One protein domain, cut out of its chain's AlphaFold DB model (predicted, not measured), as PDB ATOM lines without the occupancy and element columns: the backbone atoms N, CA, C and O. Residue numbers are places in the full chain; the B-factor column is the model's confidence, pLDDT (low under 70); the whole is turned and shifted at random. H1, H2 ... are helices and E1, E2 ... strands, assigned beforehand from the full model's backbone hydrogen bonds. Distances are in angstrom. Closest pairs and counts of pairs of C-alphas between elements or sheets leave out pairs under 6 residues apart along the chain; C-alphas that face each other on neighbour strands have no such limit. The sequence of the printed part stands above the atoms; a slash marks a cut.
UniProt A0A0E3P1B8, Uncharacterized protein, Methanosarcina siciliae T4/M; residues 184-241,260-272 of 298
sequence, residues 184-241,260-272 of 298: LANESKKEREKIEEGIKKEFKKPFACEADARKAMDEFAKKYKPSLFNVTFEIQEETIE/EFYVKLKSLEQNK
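Overview. This is residues 184 to 241 and 260 to 272 of the 298 residues of an uncharacterized protein of Methanosarcina siciliae T4/M (UniProt A0A0E3P1B8). Picture a long two-stranded ribbon, E1 and E2, with two helices laid lengthwise over one face of it and the other face bare. H1 and H2 run opposite ways, nearly in line with the strands, and H1 sits more loosely on the ribbon than H2. The printed part has 71 residues with two named helices and two named strands in the order H1, H2, E1, E2; the sheet, E1 - E2, is antiparallel, and the class is mixed, helices and strands. The whole is only just compact, close to loose, with a radius of gyration of the C-alphas of 13.2 A, and a rod spanning 48 by 18 by 16 A.

Along the chain. Find C-alpha 184 at (-10.846, -13.791, 80.201); from there H1, residues 184 to 202, runs 26.5 A. Next comes H2, residues 210 to 224, 21.1 A long. E1, residues 229 to 241, covers 37.5 A and ends at (14.075, 23.440, 97.830). E2, residues 260 to 270, measures 30.4 A and ends at (0.784, -9.826, 81.211).

Arrangement. Look first at E1 and E2, antiparallel at 161 degrees: N 230 and O 269 are 2.8 A apart, and N 262 and O 236 2.8 A, both within hydrogen-bond range. The closest C-alphas of H2 and E2 are those of Glu 210 and Phe 261, 6.1 A; of H2 and E1, Ala 221 and Val 231, 6.9 A. For H1 and E2 they are Ile 199 and Leu 265, 7.9 A. H1 and H2 are close but not clearly touching, with Ile 195 and Tyr 224 closest at 7.8 A between C-alphas, at a shallow tilt of 26 degrees, opposite ways. In H1 and H2 every O i to N i+4 pair is within hydrogen-bond range.

Size, cuts and confidence. The C-alphas farthest apart, of Leu 184 and Glu 241, are 48.1 A apart. Residues 242 to 259 are not printed; C-alphas 241 and 260 are 10.5 A apart across this cut. The link from H2 to E1 is tight and that from H1 to H2 short. Mean pLDDT of the printed part is 71.1; look for values under 70 at residues 184 to 188, 225 to 231, 238 to 241, 262 and 265 to 272.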
ATOM      1  N   LEU A 184     -12.258 -13.857  79.796       53.47
ATOM      2  CA  LEU A 184     -10.846 -13.791  80.201       53.47
ATOM      3  C   LEU A 184     -10.233 -12.424  79.863       53.47
ATOM      4  O   LEU A 184      -9.495 -11.854  80.669       53.47
ATOM      5  N   ALA A 185     -10.575 -11.859  78.703       57.94
ATOM      6  CA  ALA A 185     -10.170 -10.511  78.312       57.94
ATOM      7  C   ALA A 185     -10.752  -9.452  79.267       57.94
ATOM      8  O   ALA A 185     -10.031  -8.564  79.729       57.94
ATOM      9  N   ASN A 186     -12.030  -9.575  79.639       61.50
ATOM     10  CA  ASN A 186     -12.683  -8.692  80.605       61.50
ATOM     11  C   ASN A 186     -12.179  -8.891  82.043       61.50
ATOM     12  O   ASN A 186     -12.066  -7.918  82.785       61.50
ATOM     13  N   GLU A 187     -11.872 -10.117  82.461       59.38
ATOM     14  CA  GLU A 187     -11.289 -10.429  83.771       59.38
ATOM     15  C   GLU A 187      -9.871  -9.866  83.872       59.38
ATOM     16  O   GLU A 187      -9.568  -9.163  84.834       59.38
ATOM     17  N   SER A 188      -9.063 -10.039  82.822       62.22
ATOM     18  CA  SER A 188      -7.737  -9.426  82.701       62.22
ATOM     19  C   SER A 188      -7.817  -7.898  82.743       62.22
ATOM     20  O   SER A 188      -7.011  -7.255  83.413       62.22
ATOM     21  N   LYS A 189      -8.812  -7.300  82.072       70.19
ATOM     22  CA  LYS A 189      -9.049  -5.849  82.102       70.19
ATOM     23  C   LYS A 189      -9.423  -5.365  83.505       70.19
ATOM     24  O   LYS A 189      -8.821  -4.419  83.998       70.19
ATOM     25  N   LYS A 190     -10.358  -6.043  84.176       72.88
ATOM     26  CA  LYS A 190     -10.771  -5.711  85.550       72.88
ATOM     27  C   LYS A 190      -9.631  -5.873  86.551       72.88
ATOM     28  O   LYS A 190      -9.519  -5.088  87.489       72.88
ATOM     29  N   GLU A 191      -8.803  -6.902  86.399       70.62
ATOM     30  CA  GLU A 191      -7.647  -7.109  87.271       70.62
ATOM     31  C   GLU A 191      -6.582  -6.031  87.043       70.62
ATOM     32  O   GLU A 191      -6.077  -5.461  88.010       70.62
ATOM     33  N   ARG A 192      -6.329  -5.661  85.781       72.56
ATOM     34  CA  ARG A 192      -5.474  -4.525  85.426       72.56
ATOM     35  C   ARG A 192      -5.968  -3.217  86.041       72.56
ATOM     36  O   ARG A 192      -5.187  -2.533  86.694       72.56
ATOM     37  N   GLU A 193      -7.254  -2.900  85.900       78.88
ATOM     38  CA  GLU A 193      -7.862  -1.697  86.486       78.88
ATOM     39  C   GLU A 193      -7.686  -1.664  88.015       78.88
ATOM     40  O   GLU A 193      -7.300  -0.640  88.576       78.88
ATOM     41  N   LYS A 194      -7.868  -2.803  88.701       80.31
ATOM     42  CA  LYS A 194      -7.639  -2.912  90.154       80.31
ATOM     43  C   LYS A 194      -6.182  -2.688  90.554       80.31
ATOM     44  O   LYS A 194      -5.933  -2.086  91.599       80.31
ATOM     45  N   ILE A 195      -5.227  -3.197  89.774       76.50
ATOM     46  CA  ILE A 195      -3.794  -2.985  90.028       76.50
ATOM     47  C   ILE A 195      -3.454  -1.507  89.820       76.50
ATOM     48  O   ILE A 195      -2.832  -0.902  90.690       76.50
ATOM     49  N   GLU A 196      -3.921  -0.897  88.728       78.25
ATOM     50  CA  GLU A 196      -3.700   0.523  88.434       78.25
ATOM     51  C   GLU A 196      -4.322   1.443  89.501       78.25
ATOM     52  O   GLU A 196      -3.687   2.406  89.937       78.25
ATOM     53  N   GLU A 197      -5.527   1.140  89.992       81.38
ATOM     54  CA  GLU A 197      -6.120   1.846  91.136       81.38
ATOM     55  C   GLU A 197      -5.336   1.636  92.434       81.38
ATOM     56  O   GLU A 197      -5.183   2.576  93.217       81.38
ATOM     57  N   GLY A 198      -4.839   0.418  92.671       79.00
ATOM     58  CA  GLY A 198      -3.978   0.102  93.807       79.00
ATOM     59  C   GLY A 198      -2.709   0.951  93.799       79.00
ATOM     60  O   GLY A 198      -2.392   1.575  94.809       79.00
ATOM     61  N   ILE A 199      -2.047   1.057  92.643       79.25
ATOM     62  CA  ILE A 199      -0.852   1.889  92.448       79.25
ATOM     63  C   ILE A 199      -1.176   3.359  92.733       79.25
ATOM     64  O   ILE A 199      -0.463   4.013  93.492       79.25
ATOM     65  N   LYS A 200      -2.283   3.877  92.182       79.31
ATOM     66  CA  LYS A 200      -2.713   5.269  92.403       79.31
ATOM     67  C   LYS A 200      -3.021   5.582  93.868       79.31
ATOM     68  O   LYS A 200      -2.888   6.737  94.264       79.31
ATOM     69  N   LYS A 201      -3.482   4.604  94.653       80.38
ATOM     70  CA  LYS A 201      -3.779   4.779  96.084       80.38
ATOM     71  C   LYS A 201      -2.511   4.723  96.931       80.38
ATOM     72  O   LYS A 201      -2.311   5.620  97.747       80.38
ATOM     73  N   GLU A 202      -1.673   3.715  96.711       77.44
ATOM     74  CA  GLU A 202      -0.483   3.450  97.527       77.44
ATOM     75  C   GLU A 202       0.637   4.467  97.259       77.44
ATOM     76  O   GLU A 202       1.222   5.018  98.185       77.44
ATOM     77  N   PHE A 203       0.874   4.802  95.986       80.00
ATOM     78  CA  PHE A 203       1.973   5.675  95.555       80.00
ATOM     79  C   PHE A 203       1.516   7.116  95.258       80.00
ATOM     80  O   PHE A 203       2.170   7.850  94.520       80.00
ATOM     81  N   LYS A 204       0.382   7.555  95.830       74.69
ATOM     82  CA  LYS A 204      -0.156   8.919  95.631       74.69
ATOM     83  C   LYS A 204       0.771  10.011  96.169       74.69
ATOM     84  O   LYS A 204       0.745  11.140  95.681       74.69
ATOM     85  N   LYS A 205       1.499   9.706  97.244       74.12
ATOM     86  CA  LYS A 205       2.381  10.642  97.944       74.12
ATOM     87  C   LYS A 205       3.831  10.173  97.811       74.12
ATOM     88  O   LYS A 205       4.055   8.965  97.844       74.12
ATOM     89  N   PRO A 206       4.791  11.102  97.691       73.88
ATOM     90  CA  PRO A 206       6.201  10.748  97.702       73.88
ATOM     91  C   PRO A 206       6.632  10.239  99.079       73.88
ATOM     92  O   PRO A 206       6.081  10.637 100.111       73.88
ATOM     93  N   PHE A 207       7.646   9.381  99.083       78.00
ATOM     94  CA  PHE A 207       8.295   8.891 100.293       78.00
ATOM     95  C   PHE A 207       9.432   9.829 100.693       78.00
ATOM     96  O   PHE A 207      10.084  10.439  99.847       78.00
ATOM     97  N   ALA A 208       9.688   9.933 101.997       74.06
ATOM     98  CA  ALA A 208      10.779  10.749 102.530       74.06
ATOM     99  C   ALA A 208      12.154  10.061 102.418       74.06
ATOM    100  O   ALA A 208      13.181  10.714 102.582       74.06
ATOM    101  N   CYS A 209      12.180   8.749 102.161       75.06
ATOM    102  CA  CYS A 209      13.391   7.946 102.053       75.06
ATOM    103  C   CYS A 209      13.251   6.895 100.943       75.06
ATOM    104  O   CYS A 209      12.189   6.290 100.776       75.06
ATOM    105  N   GLU A 210      14.345   6.626 100.230       75.56
ATOM    106  CA  GLU A 210      14.424   5.561  99.225       75.56
ATOM    107  C   GLU A 210      14.116   4.177  99.823       75.56
ATOM    108  O   GLU A 210      13.457   3.353  99.191       75.56
ATOM    109  N   ALA A 211      14.551   3.922 101.062       75.69
ATOM    110  CA  ALA A 211      14.313   2.653 101.746       75.69
ATOM    111  C   ALA A 211      12.815   2.395 101.983       75.69
ATOM    112  O   ALA A 211      12.349   1.269 101.793       75.69
ATOM    113  N   ASP A 212      12.051   3.438 102.322       77.31
ATOM    114  CA  ASP A 212      10.601   3.343 102.506       77.31
ATOM    115  C   ASP A 212       9.890   3.096 101.168       77.31
ATOM    116  O   ASP A 212       8.990   2.258 101.092       77.31
ATOM    117  N   ALA A 213      10.350   3.751 100.095       74.38
ATOM    118  CA  ALA A 213       9.851   3.514  98.742       74.38
ATOM    119  C   ALA A 213      10.109   2.065  98.285       74.38
ATOM    120  O   ALA A 213       9.199   1.410  97.777       74.38
ATOM    121  N   ARG A 214      11.314   1.525  98.525       79.00
ATOM    122  CA  ARG A 214      11.652   0.115  98.239       79.00
ATOM    123  C   ARG A 214      10.782  -0.861  99.019       79.00
ATOM    124  O   ARG A 214      10.240  -1.792  98.431       79.00
ATOM    125  N   LYS A 215      10.583  -0.619 100.314       80.25
ATOM    126  CA  LYS A 215       9.746  -1.481 101.153       80.25
ATOM    127  C   LYS A 215       8.286  -1.492 100.687       80.25
ATOM    128  O   LYS A 215       7.692  -2.565 100.590       80.25
ATOM    129  N   ALA A 216       7.732  -0.330 100.338       79.31
ATOM    130  CA  ALA A 216       6.380  -0.226  99.794       79.31
ATOM    131  C   ALA A 216       6.239  -0.947  98.438       79.31
ATOM    132  O   ALA A 216       5.240  -1.630  98.208       79.31
ATOM    133  N   MET A 217       7.251  -0.865  97.560       78.25
ATOM    134  CA  MET A 217       7.282  -1.635  96.307       78.25
ATOM    135  C   MET A 217       7.274  -3.146  96.560       78.25
ATOM    136  O   MET A 217       6.497  -3.862  95.928       78.25
ATOM    137  N   ASP A 218       8.083  -3.632  97.503       78.81
ATOM    138  CA  ASP A 218       8.161  -5.059  97.836       78.81
ATOM    139  C   ASP A 218       6.859  -5.587  98.454       78.81
ATOM    140  O   ASP A 218       6.413  -6.694  98.139       78.81
ATOM    141  N   GLU A 219       6.224  -4.810  99.334       80.31
ATOM    142  CA  GLU A 219       4.927  -5.154  99.926       80.31
ATOM    143  C   GLU A 219       3.819  -5.192  98.865       80.31
ATOM    144  O   GLU A 219       3.024  -6.138  98.826       80.31
ATOM    145  N   PHE A 220       3.815  -4.229  97.938       78.75
ATOM    146  CA  PHE A 220       2.886  -4.207  96.813       78.75
ATOM    147  C   PHE A 220       3.122  -5.391  95.860       78.75
ATOM    148  O   PHE A 220       2.180  -6.102  95.502       78.75
ATOM    149  N   ALA A 221       4.377  -5.681  95.515       74.62
ATOM    150  CA  ALA A 221       4.741  -6.823  94.682       74.62
ATOM    151  C   ALA A 221       4.344  -8.157  95.331       74.62
ATOM    152  O   ALA A 221       3.841  -9.045  94.646       74.62
ATOM    153  N   LYS A 222       4.487  -8.306  96.656       77.81
ATOM    154  CA  LYS A 222       4.006  -9.490  97.390       77.81
ATOM    155  C   LYS A 222       2.485  -9.621  97.343       77.81
ATOM    156  O   LYS A 222       1.989 -10.722  97.111       77.81
ATOM    157  N   LYS A 223       1.754  -8.517  97.525       76.25
ATOM    158  CA  LYS A 223       0.283  -8.486  97.487       76.25
ATOM    159  C   LYS A 223      -0.275  -8.911  96.126       76.25
ATOM    160  O   LYS A 223      -1.265  -9.636  96.084       76.25
ATOM    161  N   TYR A 224       0.378  -8.508  95.037       70.25
ATOM    162  CA  TYR A 224      -0.038  -8.817  93.663       70.25
ATOM    163  C   TYR A 224       0.779  -9.941  93.001       70.25
ATOM    164  O   TYR A 224       0.560 -10.266  91.841       70.25
ATOM    165  N   LYS A 225       1.648 -10.635  93.746       65.81
ATOM    166  CA  LYS A 225       2.366 -11.836  93.283       65.81
ATOM    167  C   LYS A 225       1.460 -12.936  92.691       65.81
ATOM    168  O   LYS A 225       1.891 -13.587  91.732       65.81
ATOM    169  N   PRO A 226       0.238 -13.205  93.208       60.56
ATOM    170  CA  PRO A 226      -0.645 -14.189  92.585       60.56
ATOM    171  C   PRO A 226      -1.283 -13.703  91.273       60.56
ATOM    172  O   PRO A 226      -1.699 -14.560  90.497       60.56
ATOM    173  N   SER A 227      -1.287 -12.400  90.969       65.12
ATOM    174  CA  SER A 227      -1.979 -11.826  89.805       65.12
ATOM    175  C   SER A 227      -1.430 -12.268  88.447       65.12
ATOM    176  O   SER A 227      -0.297 -12.751  88.330       65.12
ATOM    177  N   LEU A 228      -2.248 -12.064  87.407       59.19
ATOM    178  CA  LEU A 228      -1.922 -12.315  85.996       59.19
ATOM    179  C   LEU A 228      -0.880 -11.348  85.410       59.19
ATOM    180  O   LEU A 228      -0.499 -11.497  84.254       59.19
ATOM    181  N   PHE A 229      -0.417 -10.359  86.176       61.75
ATOM    182  CA  PHE A 229       0.487  -9.316  85.704       61.75
ATOM    183  C   PHE A 229       1.758  -9.265  86.547       61.75
ATOM    184  O   PHE A 229       1.703  -9.341  87.775       61.75
ATOM    185  N   ASN A 230       2.894  -9.086  85.880       66.06
ATOM    186  CA  ASN A 230       4.147  -8.713  86.516       66.06
ATOM    187  C   ASN A 230       4.207  -7.182  86.579       66.06
ATOM    188  O   ASN A 230       4.036  -6.506  85.562       66.06
ATOM    189  N   VAL A 231       4.411  -6.647  87.783       68.50
ATOM    190  CA  VAL A 231       4.479  -5.203  88.027       68.50
ATOM    191  C   VAL A 231       5.921  -4.821  88.317       68.50
ATOM    192  O   VAL A 231       6.508  -5.313  89.283       68.50
ATOM    193  N   THR A 232       6.477  -3.934  87.502       70.44
ATOM    194  CA  THR A 232       7.843  -3.427  87.653       70.44
ATOM    195  C   THR A 232       7.785  -1.941  87.964       70.44
ATOM    196  O   THR A 232       7.123  -1.183  87.255       70.44
ATOM    197  N   PHE A 233       8.475  -1.511  89.017       76.62
ATOM    198  CA  PHE A 233       8.488  -0.124  89.481       76.62
ATOM    199  C   PHE A 233       9.873   0.510  89.314       76.62
ATOM    200  O   PHE A 233      10.886  -0.186  89.264       76.62
ATOM    201  N   GLU A 234       9.909   1.836  89.244       74.19
ATOM    202  CA  GLU A 234      11.120   2.653  89.217       74.19
ATOM    203  C   GLU A 234      10.995   3.785  90.243       74.19
ATOM    204  O   GLU A 234       9.935   4.402  90.365       74.19
ATOM    205  N   ILE A 235      12.070   4.053  90.989       76.56
ATOM    206  CA  ILE A 235      12.132   5.171  91.936       76.56
ATOM    207  C   ILE A 235      12.767   6.364  91.226       76.56
ATOM    208  O   ILE A 235      13.847   6.241  90.655       76.56
ATOM    209  N   GLN A 236      12.118   7.521  91.302       73.06
ATOM    210  CA  GLN A 236      12.681   8.802  90.891       73.06
ATOM    211  C   GLN A 236      12.875   9.687  92.119       73.06
ATOM    212  O   GLN A 236      11.942   9.889  92.896       73.06
ATOM    213  N   GLU A 237      14.089  10.199  92.297       70.00
ATOM    214  CA  GLU A 237      14.398  11.193  93.319       70.00
ATOM    215  C   GLU A 237      14.186  12.593  92.736       70.00
ATOM    216  O   GLU A 237      14.755  12.934  91.699       70.00
ATOM    217  N   GLU A 238      13.382  13.411  93.412       68.44
ATOM    218  CA  GLU A 238      13.288  14.840  93.132       68.44
ATOM    219  C   GLU A 238      13.768  15.634  94.346       68.44
ATOM    220  O   GLU A 238      13.352  15.417  95.488       68.44
ATOM    221  N   THR A 239      14.662  16.587  94.098       62.16
ATOM    222  CA  THR A 239      15.194  17.473  95.127       62.16
ATOM    223  C   THR A 239      14.324  18.722  95.218       62.16
ATOM    224  O   THR A 239      14.279  19.519  94.282       62.16
ATOM    225  N   ILE A 240      13.641  18.921  96.348       61.34
ATOM    226  CA  ILE A 240      12.781  20.089  96.558       61.34
ATOM    227  C   ILE A 240      13.468  21.079  97.498       61.34
ATOM    228  O   ILE A 240      13.800  20.776  98.647       61.34
ATOM    229  N   GLU A 241      13.620  22.313  97.022       59.66
ATOM    230  CA  GLU A 241      14.075  23.440  97.830       59.66
ATOM    231  C   GLU A 241      12.887  24.074  98.566       59.66
ATOM    232  O   GLU A 241      12.102  24.840  97.999       59.66
ATOM    233  N   GLU A 260      12.532  14.072  97.911       75.44
ATOM    234  CA  GLU A 260      11.266  13.342  97.895       75.44
ATOM    235  C   GLU A 260      11.367  12.231  96.827       75.44
ATOM    236  O   GLU A 260      11.826  12.470  95.710       75.44
ATOM    237  N   PHE A 261      10.992  10.995  97.178       71.38
ATOM    238  CA  PHE A 261      11.118   9.815  96.313       71.38
ATOM    239  C   PHE A 261       9.753   9.411  95.751       71.38
ATOM    240  O   PHE A 261       8.840   9.048  96.498       71.38
ATOM    241  N   TYR A 262       9.618   9.433  94.429       69.00
ATOM    242  CA  TYR A 262       8.408   9.046  93.712       69.00
ATOM    243  C   TYR A 262       8.563   7.653  93.114       69.00
ATOM    244  O   TYR A 262       9.521   7.376  92.397       69.00
ATOM    245  N   VAL A 263       7.588   6.780  93.356       72.06
ATOM    246  CA  VAL A 263       7.533   5.457  92.728       72.06
ATOM    247  C   VAL A 263       6.665   5.550  91.478       72.06
ATOM    248  O   VAL A 263       5.476   5.860  91.562       72.06
ATOM    249  N   LYS A 264       7.250   5.281  90.310       71.38
ATOM    250  CA  LYS A 264       6.540   5.221  89.029       71.38
ATOM    251  C   LYS A 264       6.446   3.780  88.544       71.38
ATOM    252  O   LYS A 264       7.354   2.972  88.730       71.38
ATOM    253  N   LEU A 265       5.321   3.453  87.918       66.50
ATOM    254  CA  LEU A 265       5.140   2.179  87.235       66.50
ATOM    255  C   LEU A 265       6.010   2.175  85.971       66.50
ATOM    256  O   LEU A 265       5.803   3.005  85.088       66.50
ATOM    257  N   LYS A 266       6.958   1.241  85.892       68.00
ATOM    258  CA  LYS A 266       7.845   1.058  84.739       68.00
ATOM    259  C   LYS A 266       7.212   0.150  83.690       68.00
ATOM    260  O   LYS A 266       7.199   0.492  82.513       68.00
ATOM    261  N   SER A 267       6.650  -0.983  84.106       62.72
ATOM    262  CA  SER A 267       5.856  -1.829  83.215       62.72
ATOM    263  C   SER A 267       4.818  -2.647  83.980       62.72
ATOM    264  O   SER A 267       5.004  -2.996  85.148       62.72
ATOM    265  N   LEU A 268       3.702  -2.917  83.303       65.88
ATOM    266  CA  LEU A 268       2.663  -3.844  83.734       65.88
ATOM    267  C   LEU A 268       2.476  -4.870  82.618       65.88
ATOM    268  O   LEU A 268       1.714  -4.651  81.675       65.88
ATOM    269  N   GLU A 269       3.223  -5.961  82.700       65.31
ATOM    270  CA  GLU A 269       3.264  -6.971  81.645       65.31
ATOM    271  C   GLU A 269       2.376  -8.154  82.005       65.31
ATOM    272  O   GLU A 269       2.403  -8.652  83.132       65.31
ATOM    273  N   GLN A 270       1.574  -8.613  81.042       55.50
ATOM    274  CA  GLN A 270       0.784  -9.826  81.211       55.50
ATOM    275  C   GLN A 270       1.708 -11.034  81.313       55.50
ATOM    276  O   GLN A 270       2.520 -11.302  80.428       55.50
ATOM    277  N   ASN A 271       1.541 -11.788  82.390       57.22
ATOM    278  CA  ASN A 271       2.194 -13.063  82.575       57.22
ATOM    279  C   ASN A 271       1.451 -14.117  81.735       57.22
ATOM    280  O   ASN A 271       0.446 -14.687  82.170       57.22
ATOM    281  N   LYS A 272       1.941 -14.337  80.507       50.03
ATOM    282  CA  LYS A 272       1.357 -15.271  79.530       50.03
ATOM    283  C   LYS A 272       1.180 -16.685  80.106       50.03
ATOM    284  O   LYS A 272       0.131 -17.284  79.905       50.03
TER     285      LYS A 272